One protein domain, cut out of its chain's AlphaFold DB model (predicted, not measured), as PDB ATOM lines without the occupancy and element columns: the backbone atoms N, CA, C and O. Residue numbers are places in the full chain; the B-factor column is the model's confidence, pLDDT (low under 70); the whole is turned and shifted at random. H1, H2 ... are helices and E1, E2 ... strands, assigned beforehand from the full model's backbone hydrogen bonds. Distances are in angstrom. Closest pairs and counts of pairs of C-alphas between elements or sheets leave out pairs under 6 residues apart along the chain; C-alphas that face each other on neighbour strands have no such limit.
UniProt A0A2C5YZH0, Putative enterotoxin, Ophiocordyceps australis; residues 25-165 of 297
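Overview. This is residues 25 to 165 of the 297 residues of the protein "Putative enterotoxin" of Ophiocordyceps australis (UniProt A0A2C5YZH0). A small three-stranded sheet of E1, E4 and E3 sits in the middle, with a separate two-stranded ribbon of E2 and E5 on one side and the longest helix, H4, on the other. H1 lies out at the ribbon's end of the domain, H3 packs on H4, and the short helices H2 and H5 meet along one edge. The printed part has 141 residues, with five strands and then five helices along the chain, E1 to E5 and H1 to H5; both sheets are antiparallel, and the three-stranded one has the order E1, E4, E3. The class is mixed, helices and strands, with under half of the residues in named elements. The whole is only just compact, close to loose, with a radius of gyration of the C-alphas of 17.1 A and spans of 49 by 36 by 26 A.

Along the chain. E1 is residues 25 to 27, beginning at C-alpha 25 (169.646, 189.995, 198.206). E4 is residues 65 to 68, 9.7 A long, and E3 residues 51 to 53. E2 is residues 41 to 45, 12.5 A long, and E5 residues 76 to 81, 14.5 A. H1 is residues 88 to 94, 10.0 A long, H2 residues 108 to 111 and H3 residues 124 to 128. H4, residues 141 to 155, runs 20.6 A from C-alpha 141 (178.198, 190.619, 180.791). H5 is residues 158 to 163, ending at C-alpha 163 (156.184, 200.540, 195.892).

Arrangement. E4 is the inner strand, antiparallel to E1 at 151 degrees, with N 27 and O 65 2.8 A apart, within hydrogen-bond range. E3 and E4 form a hairpin at 146 degrees, with N 52 and O 66 at 2.8 A. E2 and E5 stand at 163 degrees, with N 42 and O 80 at 2.8 A; E2 and E4, for instance, are apart. H4 is not on the three-stranded sheet; its closest C-alpha to E4 is that of Trp 149, 7.9 A from Leu 68. H3 and H4 touch, closest at the C-alphas of Phe 127 and Ala 141, 5.9 A. H4 and H5 are close but not clearly touching, with the C-alphas of Met 153 and Arg 161 6.9 A apart, and only just about perpendicular at 73 degrees. H5 and H2 touch, closest at the C-alphas of Ala 163 and Gly 110, 5.9 A. H1 touches no helix. Every O i to N i+4 pair is within hydrogen-bond range in H4 and H5; H1 has 1 of 3, beside 3 of 4 O i to N i+3 pairs, H3 0 of 1, beside 2 of 2, and H2 is too short for an i+4 pair.

Size, cuts and confidence. The two C-alphas farthest apart, of Ser 98 and Arg 136, are 52.5 A apart. The printed part has no cut. The links E1 to E2, E3 to E4, H1 to H2, H2 to H3 and H3 to H4 are long. The mean pLDDT of the printed part is 70.7; residues 30 to 39, 54 to 64, 84 to 98 and 116 to 146 are under 70.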
ATOM      1  N   VAL A  25     169.791 190.594 196.880       81.81
ATOM      2  CA  VAL A  25     169.646 189.995 198.206       81.81
ATOM      3  C   VAL A  25     169.157 188.569 198.013       81.81
ATOM      4  O   VAL A  25     168.086 188.361 197.448       81.81
ATOM      5  N   THR A  26     169.933 187.590 198.466       80.81
ATOM      6  CA  THR A  26     169.533 186.182 198.409       80.81
ATOM      7  C   THR A  26     168.396 185.920 199.391       80.81
ATOM      8  O   THR A  26     168.453 186.314 200.555       80.81
ATOM      9  N   LEU A  27     167.366 185.240 198.906       82.12
ATOM     10  CA  LEU A  27     166.180 184.825 199.635       82.12
ATOM     11  C   LEU A  27     166.052 183.300 199.570       82.12
ATOM     12  O   LEU A  27     166.710 182.619 198.784       82.12
ATOM     13  N   SER A  28     165.173 182.747 200.394       77.56
ATOM     14  CA  SER A  28     164.833 181.325 200.358       77.56
ATOM     15  C   SER A  28     163.328 181.158 200.493       77.56
ATOM     16  O   SER A  28     162.671 181.933 201.191       77.56
ATOM     17  N   THR A  29     162.770 180.142 199.835       71.75
ATOM     18  CA  THR A  29     161.376 179.756 200.075       71.75
ATOM     19  C   THR A  29     161.231 179.139 201.462       71.75
ATOM     20  O   THR A  29     162.190 178.617 202.037       71.75
ATOM     21  N   ALA A  30     160.005 179.139 201.989       60.88
ATOM     22  CA  ALA A  30     159.686 178.585 203.305       60.88
ATOM     23  C   ALA A  30     160.070 177.095 203.484       60.88
ATOM     24  O   ALA A  30     160.132 176.625 204.615       60.88
ATOM     25  N   GLY A  31     160.355 176.359 202.399       56.16
ATOM     26  CA  GLY A  31     160.822 174.968 202.438       56.16
ATOM     27  C   GLY A  31     162.338 174.780 202.294       56.16
ATOM     28  O   GLY A  31     162.826 173.671 202.491       56.16
ATOM     29  N   ALA A  32     163.089 175.835 201.964       53.03
ATOM     30  CA  ALA A  32     164.493 175.753 201.555       53.03
ATOM     31  C   ALA A  32     165.468 176.414 202.544       53.03
ATOM     32  O   ALA A  32     166.574 176.787 202.155       53.03
ATOM     33  N   THR A  33     165.092 176.577 203.819       55.19
ATOM     34  CA  THR A  33     165.964 177.185 204.838       55.19
ATOM     35  C   THR A  33     167.254 176.376 204.999       55.19
ATOM     36  O   THR A  33     167.301 175.385 205.734       55.19
ATOM     37  N   ARG A  34     168.314 176.794 204.301       52.50
ATOM     38  CA  ARG A  34     169.668 176.286 204.512       52.50
ATOM     39  C   ARG A  34     170.191 176.782 205.850       52.50
ATOM     40  O   ARG A  34     169.879 177.883 206.297       52.50
ATOM     41  N   ARG A  35     171.004 175.940 206.487       51.81
ATOM     42  CA  ARG A  35     171.701 176.260 207.731       51.81
ATOM     43  C   ARG A  35     172.593 177.481 207.510       51.81
ATOM     44  O   ARG A  35     173.676 177.344 206.956       51.81
ATOM     45  N   SER A  36     172.166 178.641 207.993       54.19
ATOM     46  CA  SER A  36     173.103 179.685 208.380       54.19
ATOM     47  C   SER A  36     173.358 179.520 209.871       54.19
ATOM     48  O   SER A  36     172.428 179.605 210.667       54.19
ATOM     49  N   ARG A  37     174.605 179.231 210.252       54.66
ATOM     50  CA  ARG A  37     175.009 179.134 211.667       54.66
ATOM     51  C   ARG A  37     174.987 180.491 212.381       54.66
ATOM     52  O   ARG A  37     175.170 180.528 213.589       54.66
ATOM     53  N   SER A  38     174.776 181.580 211.643       55.72
ATOM     54  CA  SER A  38     174.953 182.956 212.114       55.72
ATOM     55  C   SER A  38     173.717 183.844 211.956       55.72
ATOM     56  O   SER A  38     173.711 184.969 212.450       55.72
ATOM     57  N   ALA A  39     172.651 183.389 211.291       58.53
ATOM     58  CA  ALA A  39     171.449 184.209 211.157       58.53
ATOM     59  C   ALA A  39     170.595 184.086 212.424       58.53
ATOM     60  O   ALA A  39     170.078 183.017 212.682       58.53
ATOM     61  N   SER A  40     170.393 185.151 213.201       75.81
ATOM     62  CA  SER A  40     169.463 185.127 214.351       75.81
ATOM     63  C   SER A  40     168.026 185.499 213.974       75.81
ATOM     64  O   SER A  40     167.155 185.515 214.834       75.81
ATOM     65  N   TRP A  41     167.756 185.835 212.708       84.81
ATOM     66  CA  TRP A  41     166.475 186.406 212.280       84.81
ATOM     67  C   TRP A  41     165.952 185.760 211.003       84.81
ATOM     68  O   TRP A  41     166.686 185.589 210.031       84.81
ATOM     69  N   LEU A  42     164.650 185.481 210.989       86.44
ATOM     70  CA  LEU A  42     163.890 185.143 209.795       86.44
ATOM     71  C   LEU A  42     162.974 186.304 209.430       86.44
ATOM     72  O   LEU A  42     162.223 186.797 210.272       86.44
ATOM     73  N   TYR A  43     162.993 186.700 208.162       89.62
ATOM     74  CA  TYR A  43     162.102 187.716 207.614       89.62
ATOM     75  C   TYR A  43     161.088 187.058 206.686       89.62
ATOM     76  O   TYR A  43     161.449 186.277 205.807       89.62
ATOM     77  N   ARG A  44     159.813 187.399 206.862       90.19
ATOM     78  CA  ARG A  44     158.748 187.073 205.918       90.19
ATOM     79  C   ARG A  44     158.600 188.249 204.968       90.19
ATOM     80  O   ARG A  44     158.273 189.351 205.398       90.19
ATOM     81  N   ILE A  45     158.849 188.015 203.689       90.94
ATOM     82  CA  ILE A  45     158.867 189.051 202.656       90.94
ATOM     83  C   ILE A  45     157.731 188.767 201.681       90.94
ATOM     84  O   ILE A  45     157.535 187.618 201.282       90.94
ATOM     85  N   HIS A  46     156.969 189.797 201.319       90.38
ATOM     86  CA  HIS A  46     155.928 189.664 200.308       90.38
ATOM     87  C   HIS A  46     156.571 189.474 198.933       90.38
ATOM     88  O   HIS A  46     157.442 190.252 198.544       90.38
ATOM     89  N   ALA A  47     156.155 188.452 198.193       88.31
ATOM     90  CA  ALA A  47     156.686 188.178 196.865       88.31
ATOM     91  C   ALA A  47     156.264 189.297 195.894       88.31
ATOM     92  O   ALA A  47     155.076 189.529 195.740       88.31
ATOM     93  N   ALA A  48     157.206 190.004 195.267       88.19
ATOM     94  CA  ALA A  48     156.900 191.134 194.383       88.19
ATOM     95  C   ALA A  48     157.775 191.085 193.115       88.19
ATOM     96  O   ALA A  48     158.702 190.279 193.059       88.19
ATOM     97  N   PRO A  49     157.527 191.932 192.099       86.94
ATOM     98  CA  PRO A  49     158.255 191.924 190.827       86.94
ATOM     99  C   PRO A  49     159.786 192.028 190.885       86.94
ATOM    100  O   PRO A  49     160.451 191.617 189.942       86.94
ATOM    101  N   ASN A  50     160.363 192.568 191.962       86.69
ATOM    102  CA  ASN A  50     161.816 192.585 192.168       86.69
ATOM    103  C   ASN A  50     162.383 191.230 192.622       86.69
ATOM    104  O   ASN A  50     163.601 191.074 192.662       86.69
ATOM    105  N   ILE A  51     161.535 190.280 193.019       86.56
ATOM    106  CA  ILE A  51     161.939 188.951 193.465       86.56
ATOM    107  C   ILE A  51     161.952 188.012 192.265       86.56
ATOM    108  O   ILE A  51     160.921 187.720 191.669       86.56
ATOM    109  N   ILE A  52     163.145 187.530 191.948       79.44
ATOM    110  CA  ILE A  52     163.441 186.638 190.842       79.44
ATOM    111  C   ILE A  52     163.594 185.236 191.414       79.44
ATOM    112  O   ILE A  52     164.482 184.986 192.233       79.44
ATOM    113  N   ASP A  53     162.744 184.323 190.963       76.00
ATOM    114  CA  ASP A  53     162.978 182.897 191.140       76.00
ATOM    115  C   ASP A  53     163.917 182.415 190.031       76.00
ATOM    116  O   ASP A  53     163.555 182.375 188.854       76.00
ATOM    117  N   ALA A  54     165.153 182.123 190.417       67.19
ATOM    118  CA  ALA A  54     166.209 181.676 189.528       67.19
ATOM    119  C   ALA A  54     166.319 180.145 189.488       67.19
ATOM    120  O   ALA A  54     167.242 179.618 188.866       67.19
ATOM    121  N   SER A  55     165.397 179.420 190.133       64.75
ATOM    122  CA  SER A  55     165.363 177.965 190.054       64.75
ATOM    123  C   SER A  55     165.077 177.538 188.613       64.75
ATOM    124  O   SER A  55     163.994 177.725 188.055       64.75
ATOM    125  N   THR A  56     166.104 177.007 187.951       54.06
ATOM    126  CA  THR A  56     165.973 176.543 186.577       54.06
ATOM    127  C   THR A  56     165.849 175.031 186.557       54.06
ATOM    128  O   THR A  56     166.777 174.311 186.907       54.06
ATOM    129  N   ARG A  57     164.706 174.560 186.049       49.03
ATOM    130  CA  ARG A  57     164.373 173.146 185.802       49.03
ATOM    131  C   ARG A  57     164.169 172.303 187.061       49.03
ATOM    132  O   ARG A  57     164.789 172.507 188.096       49.03
ATOM    133  N   ASP A  58     163.367 171.256 186.888       49.94
ATOM    134  CA  ASP A  58     163.013 170.214 187.865       49.94
ATOM    135  C   ASP A  58     164.210 169.410 188.437       49.94
ATOM    136  O   ASP A  58     164.027 168.329 188.995       49.94
ATOM    137  N   CYS A  59     165.455 169.864 188.248       41.66
ATOM    138  CA  CYS A  59     166.674 169.106 188.538       41.66
ATOM    139  C   CYS A  59     167.712 169.855 189.387       41.66
ATOM    140  O   CYS A  59     168.650 169.214 189.859       41.66
ATOM    141  N   GLU A  60     167.573 171.163 189.616       49.16
ATOM    142  CA  GLU A  60     168.452 171.886 190.541       49.16
ATOM    143  C   GLU A  60     167.840 171.815 191.950       49.16
ATOM    144  O   GLU A  60     166.793 172.390 192.228       49.16
ATOM    145  N   GLN A  61     168.478 171.059 192.853       52.28
ATOM    146  CA  GLN A  61     168.051 170.926 194.260       52.28
ATOM    147  C   GLN A  61     168.136 172.247 195.041       52.28
ATOM    148  O   GLN A  61     167.683 172.326 196.185       52.28
ATOM    149  N   GLU A  62     168.723 173.282 194.446       53.16
ATOM    150  CA  GLU A  62     168.917 174.577 195.071       53.16
ATOM    151  C   GLU A  62     167.966 175.598 194.452       53.16
ATOM    152  O   GLU A  62     168.161 176.081 193.341       53.16
ATOM    153  N   THR A  63     166.912 175.931 195.195       61.44
ATOM    154  CA  THR A  63     166.052 177.064 194.855       61.44
ATOM    155  C   THR A  63     166.796 178.344 195.200       61.44
ATOM    156  O   THR A  63     166.937 178.711 196.367       61.44
ATOM    157  N   HIS A  64     167.329 179.004 194.179       69.81
ATOM    158  CA  HIS A  64     167.956 180.308 194.325       69.81
ATOM    159  C   HIS A  64     166.907 181.379 194.042       69.81
ATOM    160  O   HIS A  64     166.397 181.483 192.931       69.81
ATOM    161  N   ILE A  65     166.553 182.157 195.062       78.06
ATOM    162  CA  ILE A  65     165.646 183.296 194.920       78.06
ATOM    163  C   ILE A  65     166.424 184.555 195.255       78.06
ATOM    164  O   ILE A  65     167.167 184.585 196.234       78.06
ATOM    165  N   PHE A  66     166.238 185.607 194.468       82.00
ATOM    166  CA  PHE A  66     166.953 186.861 194.652       82.00
ATOM    167  C   PHE A  66     166.002 188.045 194.608       82.00
ATOM    168  O   PHE A  66     165.165 188.134 193.721       82.00
ATOM    169  N   ALA A  67     166.165 188.999 195.517       85.56
ATOM    170  CA  ALA A  67     165.566 190.321 195.404       85.56
ATOM    171  C   ALA A  67     166.545 191.281 194.725       85.56
ATOM    172  O   ALA A  67     167.578 191.654 195.289       85.56
ATOM    173  N   LEU A  68     166.207 191.689 193.509       83.50
ATOM    174  CA  LEU A  68     166.944 192.655 192.714       83.50
ATOM    175  C   LEU A  68     166.760 194.074 193.281       83.50
ATOM    176  O   LEU A  68     165.648 194.566 193.450       83.50
ATOM    177  N   GLY A  69     167.872 194.747 193.564       81.12
ATOM    178  CA  GLY A  69     167.910 196.043 194.239       81.12
ATOM    179  C   GLY A  69     167.705 195.980 195.751       81.12
ATOM    180  O   GLY A  69     167.731 197.022 196.402       81.12
ATOM    181  N   GLY A  70     167.527 194.780 196.306       86.88
ATOM    182  CA  GLY A  70     167.190 194.558 197.704       86.88
ATOM    183  C   GLY A  70     165.688 194.515 197.976       86.88
ATOM    184  O   GLY A  70     164.863 194.473 197.066       86.88
ATOM    185  N   VAL A  71     165.349 194.483 199.264       89.69
ATOM    186  CA  VAL A  71     163.978 194.349 199.771       89.69
ATOM    187  C   VAL A  71     163.633 195.631 200.537       89.69
ATOM    188  O   VAL A  71     164.220 195.861 201.599       89.69
ATOM    189  N   PRO A  72     162.716 196.485 200.040       90.94
ATOM    190  CA  PRO A  72     162.205 197.613 200.801       90.94
ATOM    191  C   PRO A  72     161.619 197.135 202.130       90.94
ATOM    192  O   PRO A  72     160.938 196.112 202.190       90.94
ATOM    193  N   TRP A  73     161.811 197.907 203.199       92.00
ATOM    194  CA  TRP A  73     161.231 197.568 204.503       92.00
ATOM    195  C   TRP A  73     159.703 197.432 204.444       92.00
ATOM    196  O   TRP A  73     159.137 196.535 205.058       92.00
ATOM    197  N   THR A  74     159.044 198.246 203.621       92.94
ATOM    198  CA  THR A  74     157.596 198.184 203.375       92.94
ATOM    199  C   THR A  74     157.138 196.899 202.671       92.94
ATOM    200  O   THR A  74     155.943 196.618 202.682       92.94
ATOM    201  N   GLN A  75     158.052 196.116 202.074       92.75
ATOM    202  CA  GLN A  75     157.799 194.790 201.480       92.75
ATOM    203  C   GLN A  75     157.915 193.659 202.522       92.75
ATOM    204  O   GLN A  75     157.378 192.564 202.330       92.75
ATOM    205  N   VAL A  76     158.617 193.898 203.635       93.44
ATOM    206  CA  VAL A  76     158.767 192.930 204.728       93.44
ATOM    207  C   VAL A  76     157.454 192.860 205.496       93.44
ATOM    208  O   VAL A  76     157.025 193.846 206.082       93.44
ATOM    209  N   MET A  77     156.820 191.692 205.522       93.00
ATOM    210  CA  MET A  77     155.544 191.471 206.204       93.00
ATOM    211  C   MET A  77     155.727 191.330 207.715       93.00
ATOM    212  O   MET A  77     154.906 191.805 208.495       93.00
ATOM    213  N   ALA A  78     156.773 190.612 208.131       92.81
ATOM    214  CA  ALA A  78     156.998 190.257 209.526       92.81
ATOM    215  C   ALA A  78     158.424 189.720 209.742       92.81
ATOM    216  O   ALA A  78     159.092 189.331 208.782       92.81
ATOM    217  N   TRP A  79     158.880 189.632 210.991       92.31
ATOM    218  CA  TRP A  79     160.164 189.005 211.340       92.31
ATOM    219  C   TRP A  79     160.067 188.165 212.616       92.31
ATOM    220  O   TRP A  79     159.165 188.349 213.431       92.31
ATOM    221  N   SER A  80     160.986 187.224 212.796       88.31
ATOM    222  CA  SER A  80     161.077 186.382 213.989       88.31
ATOM    223  C   SER A  80     162.537 186.167 214.356       88.31
ATOM    224  O   SER A  80     163.365 185.949 213.470       88.31
ATOM    225  N   GLU A  81     162.855 186.250 215.644       84.31
ATOM    226  CA  GLU A  81     164.168 185.855 216.148       84.31
ATOM    227  C   GLU A  81     164.199 184.333 216.279       84.31
ATOM    228  O   GLU A  81     163.305 183.731 216.879       84.31
ATOM    229  N   VAL A  82     165.213 183.697 215.706       76.69
ATOM    230  CA  VAL A  82     165.358 182.246 215.717       76.69
ATOM    231  C   VAL A  82     166.689 181.889 216.344       76.69
ATOM    232  O   VAL A  82     167.743 182.357 215.923       76.69
ATOM    233  N   ASN A  83     166.624 181.024 217.353       71.06
ATOM    234  CA  ASN A  83     167.801 180.421 217.947       71.06
ATOM    235  C   ASN A  83     168.096 179.084 217.248       71.06
ATOM    236  O   ASN A  83     167.392 178.089 217.457       71.06
ATOM    237  N   PHE A  84     169.137 179.082 216.416       67.56
ATOM    238  CA  PHE A  84     169.578 177.921 215.640       67.56
ATOM    239  C   PHE A  84     170.381 176.893 216.457       67.56
ATOM    240  O   PHE A  84     170.697 175.831 215.925       67.56
ATOM    241  N   ASP A  85     170.642 177.149 217.747       64.69
ATOM    242  CA  ASP A  85     171.309 176.198 218.650       64.69
ATOM    243  C   ASP A  85     170.388 175.051 219.108       64.69
ATOM    244  O   ASP A  85     170.838 174.104 219.753       64.69
ATOM    245  N   SER A  86     169.091 175.107 218.777       56.00
ATOM    246  CA  SER A  86     168.109 174.066 219.107       56.00
ATOM    247  C   SER A  86     167.682 173.267 217.868       56.00
ATOM    248  O   SER A  86     167.486 173.844 216.804       56.00
ATOM    249  N   ASP A  87     167.578 171.940 218.025       55.66
ATOM    250  CA  ASP A  87     167.371 170.912 216.986       55.66
ATOM    251  C   ASP A  87     166.690 171.375 215.683       55.66
ATOM    252  O   ASP A  87     165.573 171.890 215.667       55.66
ATOM    253  N   VAL A  88     167.355 171.096 214.561       56.38
ATOM    254  CA  VAL A  88     167.026 171.573 213.204       56.38
ATOM    255  C   VAL A  88     165.621 171.171 212.734       56.38
ATOM    256  O   VAL A  88     164.975 171.936 212.018       56.38
ATOM    257  N   GLU A  89     165.111 170.018 213.171       56.41
ATOM    258  CA  GLU A  89     163.749 169.571 212.843       56.41
ATOM    259  C   GLU A  89     162.664 170.445 213.491       56.41
ATOM    260  O   GLU A  89     161.559 170.580 212.962       56.41
ATOM    261  N   LEU A  90     162.978 171.111 214.607       52.38
ATOM    262  CA  LEU A  90     162.040 172.017 215.254       52.38
ATOM    263  C   LEU A  90     161.909 173.337 214.503       52.38
ATOM    264  O   LEU A  90     160.854 173.938 214.612       52.38
ATOM    265  N   ILE A  91     162.897 173.797 213.733       56.62
ATOM    266  CA  ILE A  91     162.815 175.103 213.052       56.62
ATOM    267  C   ILE A  91     161.771 175.058 211.933       56.62
ATOM    268  O   ILE A  91     160.894 175.917 211.886       56.62
ATOM    269  N   GLN A  92     161.770 174.004 211.112       57.03
ATOM    270  CA  GLN A  92     160.751 173.819 210.070       57.03
ATOM    271  C   GLN A  92     159.330 173.702 210.658       57.03
ATOM    272  O   GLN A  92     158.371 174.179 210.057       57.03
ATOM    273  N   HIS A  93     159.191 173.147 211.869       51.97
ATOM    274  CA  HIS A  93     157.908 173.035 212.573       51.97
ATOM    275  C   HIS A  93     157.541 174.236 213.474       51.97
ATOM    276  O   HIS A  93     156.363 174.407 213.805       51.97
ATOM    277  N   ARG A  94     158.511 175.059 213.904       52.47
ATOM    278  CA  ARG A  94     158.330 176.193 214.840       52.47
ATOM    279  C   ARG A  94     158.104 177.522 214.157       52.47
ATOM    280  O   ARG A  94     157.598 178.427 214.818       52.47
ATOM    281  N   VAL A  95     158.385 177.642 212.864       62.47
ATOM    282  CA  VAL A  95     157.965 178.801 212.070       62.47
ATOM    283  C   VAL A  95     156.454 178.687 211.793       62.47
ATOM    284  O   VAL A  95     155.981 178.631 210.665       62.47
ATOM    285  N   LYS A  96     155.660 178.589 212.865       64.19
ATOM    286  CA  LYS A  96     154.216 178.784 212.815       64.19
ATOM    287  C   LYS A  96     153.969 180.257 212.535       64.19
ATOM    288  O   LYS A  96     154.679 181.119 213.047       64.19
ATOM    289  N   GLU A  97     152.922 180.541 211.774       63.56
ATOM    290  CA  GLU A  97     152.549 181.900 211.372       63.56
ATOM    291  C   GLU A  97     152.417 182.874 212.560       63.56
ATOM    292  O   GLU A  97     152.747 184.048 212.440       63.56
ATOM    293  N   SER A  98     152.049 182.367 213.743       68.88
ATOM    294  CA  SER A  98     151.938 183.135 214.988       68.88
ATOM    295  C   SER A  98     153.270 183.538 215.640       68.88
ATOM    296  O   SER A  98     153.254 184.285 216.611       68.88
ATOM    297  N   GLY A  99     154.408 183.002 215.187       80.50
ATOM    298  CA  GLY A  99     155.735 183.267 215.761       80.50
ATOM    299  C   GLY A  99     156.430 184.506 215.194       80.50
ATOM    300  O   GLY A  99     157.531 184.848 215.627       80.50
ATOM    301  N   PHE A 100     155.815 185.165 214.214       88.88
ATOM    302  CA  PHE A 100     156.348 186.383 213.631       88.88
ATOM    303  C   PHE A 100     155.770 187.622 214.308       88.88
ATOM    304  O   PHE A 100     154.568 187.727 214.538       88.88
ATOM    305  N   THR A 101     156.640 188.595 214.558       93.06
ATOM    306  CA  THR A 101     156.251 189.963 214.893       93.06
ATOM    307  C   THR A 101     155.858 190.682 213.600       93.06
ATOM    308  O   THR A 101     156.706 190.788 212.707       93.06
ATOM    309  N   PRO A 102     154.603 191.150 213.457       94.56
ATOM    310  CA  PRO A 102     154.162 191.867 212.263       94.56
ATOM    311  C   PRO A 102     154.943 193.166 212.069       94.56
ATOM    312  O   PRO A 102     155.219 193.875 213.038       94.56
ATOM    313  N   ASN A 103     155.248 193.505 210.817       93.75
ATOM    314  CA  ASN A 103     155.827 194.797 210.485       93.75
ATOM    315  C   ASN A 103     154.728 195.867 210.373       93.75
ATOM    316  O   ASN A 103     153.903 195.769 209.463       93.75
ATOM    317  N   PRO A 104     154.705 196.899 211.240       94.88
ATOM    318  CA  PRO A 104     153.700 197.960 211.159       94.88
ATOM    319  C   PRO A 104     153.829 198.819 209.893       94.88
ATOM    320  O   PRO A 104     152.851 199.442 209.494       94.88
ATOM    321  N   ASP A 105     155.005 198.834 209.256       93.94
ATOM    322  CA  ASP A 105     155.261 199.598 208.031       93.94
ATOM    323  C   ASP A 105     155.004 198.776 206.755       93.94
ATOM    324  O   ASP A 105     155.264 199.249 205.646       93.94
ATOM    325  N   TYR A 106     154.533 197.530 206.885       92.81
ATOM    326  CA  TYR A 106     154.206 196.692 205.736       92.81
ATOM    327  C   TYR A 106     153.061 197.314 204.924       92.81
ATOM    328  O   TYR A 106     151.955 197.509 205.427       92.81
ATOM    329  N   ASN A 107     153.317 197.596 203.646       90.50
ATOM    330  CA  ASN A 107     152.336 198.193 202.745       90.50
ATOM    331  C   ASN A 107     151.517 197.103 202.039       90.50
ATOM    332  O   ASN A 107     151.776 196.764 200.881       90.50
ATOM    333  N   SER A 108     150.526 196.544 202.737       89.12
ATOM    334  CA  SER A 108     149.655 195.498 202.185       89.12
ATOM    335  C   SER A 108     148.939 195.925 200.909       89.12
ATOM    336  O   SER A 108     148.794 195.113 200.004       89.12
ATOM    337  N   ASP A 109     148.527 197.188 200.811       86.75
ATOM    338  CA  ASP A 109     147.753 197.684 199.669       86.75
ATOM    339  C   ASP A 109     148.642 197.862 198.435       86.75
ATOM    340  O   ASP A 109     148.245 197.540 197.317       86.75
ATOM    341  N   GLY A 110     149.875 198.335 198.646       84.50
ATOM    342  CA  GLY A 110     150.858 198.514 197.583       84.50
ATOM    343  C   GLY A 110     151.384 197.198 197.024       84.50
ATOM    344  O   GLY A 110     151.589 197.106 195.820       84.50
ATOM    345  N   PHE A 111     151.588 196.185 197.872       85.25
ATOM    346  CA  PHE A 111     152.134 194.892 197.449       85.25
ATOM    347  C   PHE A 111     151.070 193.839 197.144       85.25
ATOM    348  O   PHE A 111     151.295 193.004 196.283       85.25
ATOM    349  N   GLY A 112     149.894 193.892 197.771       80.88
ATOM    350  CA  GLY A 112     148.834 192.897 197.573       80.88
ATOM    351  C   GLY A 112     148.253 192.856 196.158       80.88
ATOM    352  O   GLY A 112     147.598 191.883 195.801       80.88
ATOM    353  N   ALA A 113     148.503 193.892 195.352       77.81
ATOM    354  CA  ALA A 113     148.151 193.945 193.934       77.81
ATOM    355  C   ALA A 113     149.318 193.572 192.995       77.81
ATOM    356  O   ALA A 113     149.152 193.617 191.776       77.81
ATOM    357  N   LEU A 114     150.502 193.272 193.537       79.56
ATOM    358  CA  LEU A 114     151.714 192.992 192.775       79.56
ATOM    359  C   LEU A 114     152.028 191.501 192.839       79.56
ATOM    360  O   LEU A 114     152.567 191.014 193.829       79.56
ATOM    361  N   ASP A 115     151.745 190.785 191.758       70.81
ATOM    362  CA  ASP A 115     152.178 189.398 191.643       70.81
ATOM    363  C   ASP A 115     153.702 189.328 191.468       70.81
ATOM    364  O   ASP A 115     154.320 190.134 190.763       70.81
ATOM    365  N   ALA A 116     154.327 188.339 192.105       67.31
ATOM    366  CA  ALA A 116     155.728 188.038 191.855       67.31
ATOM    367  C   ALA A 116     155.923 187.585 190.404       67.31
ATOM    368  O   ALA A 116     155.159 186.770 189.881       67.31
ATOM    369  N   HIS A 117     156.978 188.083 189.761       65.31
ATOM    370  CA  HIS A 117     157.316 187.677 188.405       65.31
ATOM    371  C   HIS A 117     158.381 186.587 188.425       65.31
ATOM    372  O   HIS A 117     159.526 186.806 188.809       65.31
ATOM    373  N   VAL A 118     158.009 185.408 187.930       60.22
ATOM    374  CA  VAL A 118     158.983 184.372 187.592       60.22
ATOM    375  C   VAL A 118     159.664 184.792 186.295       60.22
ATOM    376  O   VAL A 118     159.051 184.788 185.224       60.22
ATOM    377  N   VAL A 119     160.932 185.186 186.383       58.78
ATOM    378  CA  VAL A 119     161.730 185.461 185.189       58.78
ATOM    379  C   VAL A 119     162.178 184.126 184.607       58.78
ATOM    380  O   VAL A 119     162.596 183.227 185.329       58.78
ATOM    381  N   SER A 120     162.055 183.963 183.290       53.16
ATOM    382  CA  SER A 120     162.355 182.679 182.656       53.16
ATOM    383  C   SER A 120     163.807 182.225 182.902       53.16
ATOM    384  O   SER A 120     164.716 183.062 182.926       53.16
ATOM    385  N   PRO A 121     164.047 180.898 182.976       45.25
ATOM    386  CA  PRO A 121     165.361 180.273 183.170       45.25
ATOM    387  C   PRO A 121     166.482 180.714 182.226       45.25
ATOM    388  O   PRO A 121     167.655 180.520 182.521       45.25
ATOM    389  N   SER A 122     166.126 181.264 181.066       49.06
ATOM    390  CA  SER A 122     167.053 181.766 180.054       49.06
ATOM    391  C   SER A 122     167.457 183.229 180.262       49.06
ATOM    392  O   SER A 122     168.025 183.823 179.350       49.06
ATOM    393  N   SER A 123     167.101 183.843 181.392       52.72
ATOM    394  CA  SER A 123     167.486 185.223 181.695       52.72
ATOM    395  C   SER A 123     168.941 185.314 182.151       52.72
ATOM    396  O   SER A 123     169.471 184.412 182.800       52.72
ATOM    397  N   ASP A 124     169.584 186.436 181.831       53.03
ATOM    398  CA  ASP A 124     171.012 186.688 182.056       53.03
ATOM    399  C   ASP A 124     171.408 186.837 183.545       53.03
ATOM    400  O   ASP A 124     172.483 187.349 183.857       53.03
ATOM    401  N   TRP A 125     170.577 186.391 184.497       53.12
ATOM    402  CA  TRP A 125     170.896 186.430 185.932       53.12
ATOM    403  C   TRP A 125     172.174 185.643 186.261       53.12
ATOM    404  O   TRP A 125     172.949 186.044 187.124       53.12
ATOM    405  N   ARG A 126     172.459 184.558 185.525       53.78
ATOM    406  CA  ARG A 126     173.684 183.757 185.717       53.78
ATOM    407  C   ARG A 126     174.967 184.527 185.396       53.78
ATOM    408  O   ARG A 126     176.036 184.155 185.864       53.78
ATOM    409  N   PHE A 127     174.882 185.631 184.652       51.69
ATOM    410  CA  PHE A 127     176.043 186.464 184.333       51.69
ATOM    411  C   PHE A 127     176.425 187.448 185.448       51.69
ATOM    412  O   PHE A 127     177.420 188.163 185.312       51.69
ATOM    413  N   THR A 128     175.672 187.499 186.554       48.66
ATOM    414  CA  THR A 128     175.985 188.376 187.695       48.66
ATOM    415  C   THR A 128     176.726 187.702 188.843       48.66
ATOM    416  O   THR A 128     177.146 188.399 189.763       48.66
ATOM    417  N   GLY A 129     176.932 186.383 188.790       43.56
ATOM    418  CA  GLY A 129     177.575 185.626 189.863       43.56
ATOM    419  C   GLY A 129     178.479 184.519 189.331       43.56
ATOM    420  O   GLY A 129     177.990 183.462 188.966       43.56
ATOM    421  N   ALA A 130     179.779 184.817 189.279       42.81
ATOM    422  CA  ALA A 130     180.978 183.977 189.437       42.81
ATOM    423  C   ALA A 130     181.112 182.540 188.868       42.81
ATOM    424  O   ALA A 130     182.251 182.093 188.756       42.81
ATOM    425  N   GLU A 131     180.078 181.795 188.484       42.38
ATOM    426  CA  GLU A 131     180.246 180.334 188.396       42.38
ATOM    427  C   GLU A 131     180.908 179.819 187.112       42.38
ATOM    428  O   GLU A 131     181.489 178.741 187.130       42.38
ATOM    429  N   PHE A 132     180.962 180.600 186.033       43.47
ATOM    430  CA  PHE A 132     181.841 180.315 184.889       43.47
ATOM    431  C   PHE A 132     182.286 181.621 184.230       43.47
ATOM    432  O   PHE A 132     181.935 181.927 183.089       43.47
ATOM    433  N   TRP A 133     183.075 182.426 184.948       42.88
ATOM    434  CA  TRP A 133     183.826 183.495 184.294       42.88
ATOM    435  C   TRP A 133     184.919 182.850 183.435       42.88
ATOM    436  O   TRP A 133     186.007 182.546 183.918       42.88
ATOM    437  N   ASN A 134     184.616 182.571 182.166       44.22
ATOM    438  CA  ASN A 134     185.627 182.210 181.185       44.22
ATOM    439  C   ASN A 134     186.366 183.499 180.786       44.22
ATOM    440  O   ASN A 134     185.783 184.338 180.099       44.22
ATOM    441  N   PRO A 135     187.648 183.678 181.152       45.62
ATOM    442  CA  PRO A 135     188.389 184.918 180.897       45.62
ATOM    443  C   PRO A 135     188.522 185.290 179.413       45.62
ATOM    444  O   PRO A 135     188.973 186.385 179.081       45.62
ATOM    445  N   ARG A 136     188.197 184.355 178.510       45.91
ATOM    446  CA  ARG A 136     188.264 184.536 177.058       45.91
ATOM    447  C   ARG A 136     186.974 185.063 176.437       45.91
ATOM    448  O   ARG A 136     187.025 185.530 175.303       45.91
ATOM    449  N   ASP A 137     185.859 185.037 177.159       48.94
ATOM    450  CA  ASP A 137     184.605 185.596 176.671       48.94
ATOM    451  C   ASP A 137     184.588 187.095 177.000       48.94
ATOM    452  O   ASP A 137     184.192 187.523 178.078       48.94
ATOM    453  N   HIS A 138     185.082 187.914 176.064       43.78
ATOM    454  CA  HIS A 138     185.134 189.386 176.127       43.78
ATOM    455  C   HIS A 138     183.752 190.070 176.077       43.78
ATOM    456  O   HIS A 138     183.603 191.148 175.500       43.78
ATOM    457  N   TYR A 139     182.720 189.457 176.649       45.84
ATOM    458  CA  TYR A 139     181.410 190.081 176.750       45.84
ATOM    459  C   TYR A 139     181.338 190.948 178.007       45.84
ATOM    460  O   TYR A 139     181.692 190.520 179.104       45.84
ATOM    461  N   ASP A 140     180.817 192.165 177.838       50.84
ATOM    462  CA  ASP A 140     180.431 193.129 178.877       50.84
ATOM    463  C   ASP A 140     179.244 192.604 179.729       50.84
ATOM    464  O   ASP A 140     178.268 193.304 180.000       50.84
ATOM    465  N   ALA A 141     179.289 191.339 180.146       50.75
ATOM    466  CA  ALA A 141     178.198 190.619 180.791       50.75
ATOM    467  C   ALA A 141     177.668 191.308 182.071       50.75
ATOM    468  O   ALA A 141     176.449 191.372 182.234       50.75
ATOM    469  N   PRO A 142     178.508 191.940 182.924       54.81
ATOM    470  CA  PRO A 142     178.023 192.734 184.059       54.81
ATOM    471  C   PRO A 142     177.252 194.004 183.656       54.81
ATOM    472  O   PRO A 142     176.367 194.460 184.380       54.81
ATOM    473  N   ARG A 143     177.584 194.614 182.507       51.59
ATOM    474  CA  ARG A 143     176.867 195.797 181.998       51.59
ATOM    475  C   ARG A 143     175.556 195.390 181.341       51.59
ATOM    476  O   ARG A 143     174.548 196.054 181.566       51.59
ATOM    477  N   LEU A 144     175.574 194.300 180.575       51.50
ATOM    478  CA  LEU A 144     174.393 193.744 179.916       51.50
ATOM    479  C   LEU A 144     173.365 193.259 180.940       51.50
ATOM    480  O   LEU A 144     172.187 193.572 180.795       51.50
ATOM    481  N   SER A 145     173.802 192.613 182.023       66.06
ATOM    482  CA  SER A 145     172.913 192.201 183.109       66.06
ATOM    483  C   SER A 145     172.325 193.398 183.856       66.06
ATOM    484  O   SER A 145     171.108 193.471 184.008       66.06
ATOM    485  N   ARG A 146     173.129 194.401 184.247       69.31
ATOM    486  CA  ARG A 146     172.592 195.621 184.880       69.31
ATOM    487  C   ARG A 146     171.591 196.326 183.970       69.31
ATOM    488  O   ARG A 146     170.513 196.672 184.427       69.31
ATOM    489  N   GLN A 147     171.920 196.524 182.694       72.38
ATOM    490  CA  GLN A 147     171.018 197.181 181.750       72.38
ATOM    491  C   GLN A 147     169.727 196.379 181.550       72.38
ATOM    492  O   GLN A 147     168.649 196.973 181.526       72.38
ATOM    493  N   HIS A 148     169.822 195.050 181.449       75.62
ATOM    494  CA  HIS A 148     168.668 194.160 181.372       75.62
ATOM    495  C   HIS A 148     167.753 194.345 182.585       75.62
ATOM    496  O   HIS A 148     166.564 194.613 182.426       75.62
ATOM    497  N   TRP A 149     168.316 194.297 183.790       77.00
ATOM    498  CA  TRP A 149     167.573 194.423 185.040       77.00
ATOM    499  C   TRP A 149     167.014 195.824 185.277       77.00
ATOM    500  O   TRP A 149     165.874 195.959 185.716       77.00
ATOM    501  N   THR A 150     167.758 196.875 184.932       81.81
ATOM    502  CA  THR A 150     167.252 198.256 184.955       81.81
ATOM    503  C   THR A 150     166.088 198.406 183.977       81.81
ATOM    504  O   THR A 150     165.068 198.987 184.332       81.81
ATOM    505  N   THR A 151     166.193 197.835 182.772       82.62
ATOM    506  CA  THR A 151     165.111 197.859 181.772       82.62
ATOM    507  C   THR A 151     163.897 197.069 182.251       82.62
ATOM    508  O   THR A 151     162.770 197.536 182.104       82.62
ATOM    509  N   HIS A 152     164.114 195.907 182.869       82.62
ATOM    510  CA  HIS A 152     163.056 195.105 183.468       82.62
ATOM    511  C   HIS A 152     162.313 195.897 184.550       82.62
ATOM    512  O   HIS A 152     161.106 196.089 184.434       82.62
ATOM    513  N   MET A 153     163.020 196.456 185.537       85.12
ATOM    514  CA  MET A 153     162.392 197.273 186.581       85.12
ATOM    515  C   MET A 153     161.700 198.516 186.020       85.12
ATOM    516  O   MET A 153     160.613 198.864 186.470       85.12
ATOM    517  N   ALA A 154     162.288 199.167 185.014       87.81
ATOM    518  CA  ALA A 154     161.684 200.314 184.340       87.81
ATOM    519  C   ALA A 154     160.412 199.947 183.557       87.81
ATOM    520  O   ALA A 154     159.542 200.798 183.389       87.81
ATOM    521  N   SER A 155     160.290 198.694 183.106       87.00
ATOM    522  CA  SER A 155     159.101 198.184 182.412       87.00
ATOM    523  C   SER A 155     157.933 197.850 183.343       87.00
ATOM    524  O   SER A 155     156.813 197.668 182.864       87.00
ATOM    525  N   LEU A 156     158.166 197.785 184.658       85.81
ATOM    526  CA  LEU A 156     157.107 197.519 185.625       85.81
ATOM    527  C   LEU A 156     156.073 198.663 185.657       85.81
ATOM    528  O   LEU A 156     156.427 199.832 185.441       85.81
ATOM    529  N   PRO A 157     154.800 198.362 185.994       87.50
ATOM    530  CA  PRO A 157     153.787 199.384 186.234       87.50
ATOM    531  C   PRO A 157     154.277 200.444 187.225       87.50
ATOM    532  O   PRO A 157     155.006 200.141 188.169       87.50
ATOM    533  N   GLU A 158     153.860 201.699 187.043       86.75
ATOM    534  CA  GLU A 158     154.319 202.810 187.888       86.75
ATOM    535  C   GLU A 158     154.057 202.570 189.381       86.75
ATOM    536  O   GLU A 158     154.943 202.815 190.197       86.75
ATOM    537  N   CYS A 159     152.899 202.005 189.733       85.25
ATOM    538  CA  CYS A 159     152.583 201.632 191.112       85.25
ATOM    539  C   CYS A 159     153.585 200.621 191.695       85.25
ATOM    540  O   CYS A 159     154.006 200.770 192.840       85.25
ATOM    541  N   ALA A 160     154.025 199.641 190.899       86.31
ATOM    542  CA  ALA A 160     155.020 198.654 191.305       86.31
ATOM    543  C   ALA A 160     156.395 199.300 191.503       86.31
ATOM    544  O   ALA A 160     157.049 199.073 192.519       86.31
ATOM    545  N   ARG A 161     156.816 200.158 190.563       87.88
ATOM    546  CA  ARG A 161     158.089 200.891 190.661       87.88
ATOM    547  C   ARG A 161     158.131 201.776 191.903       87.88
ATOM    548  O   ARG A 161     159.110 201.731 192.643       87.88
ATOM    549  N   GLN A 162     157.054 202.512 192.175       86.38
ATOM    550  CA  GLN A 162     156.935 203.355 193.365       86.38
ATOM    551  C   GLN A 162     156.951 202.532 194.660       86.38
ATOM    552  O   GLN A 162     157.691 202.875 195.580       86.38
ATOM    553  N   ALA A 163     156.199 201.427 194.725       85.81
ATOM    554  CA  ALA A 163     156.184 200.540 195.892       85.81
ATOM    555  C   ALA A 163     157.572 199.942 196.187       85.81
ATOM    556  O   ALA A 163     157.957 199.801 197.348       85.81
ATOM    557  N   LEU A 164     158.338 199.642 195.136       85.94
ATOM    558  CA  LEU A 164     159.696 199.103 195.216       85.94
ATOM    559  C   LEU A 164     160.776 200.178 195.417       85.94
ATOM    560  O   LEU A 164     161.936 199.836 195.630       85.94
ATOM    561  N   GLY A 165     160.431 201.468 195.359       85.50
ATOM    562  CA  GLY A 165     161.406 202.560 195.432       85.50
ATOM    563  C   GLY A 165     162.354 202.617 194.226       85.50
ATOM    564  O   GLY A 165     163.498 203.054 194.358       85.50
TER     565      GLY A 165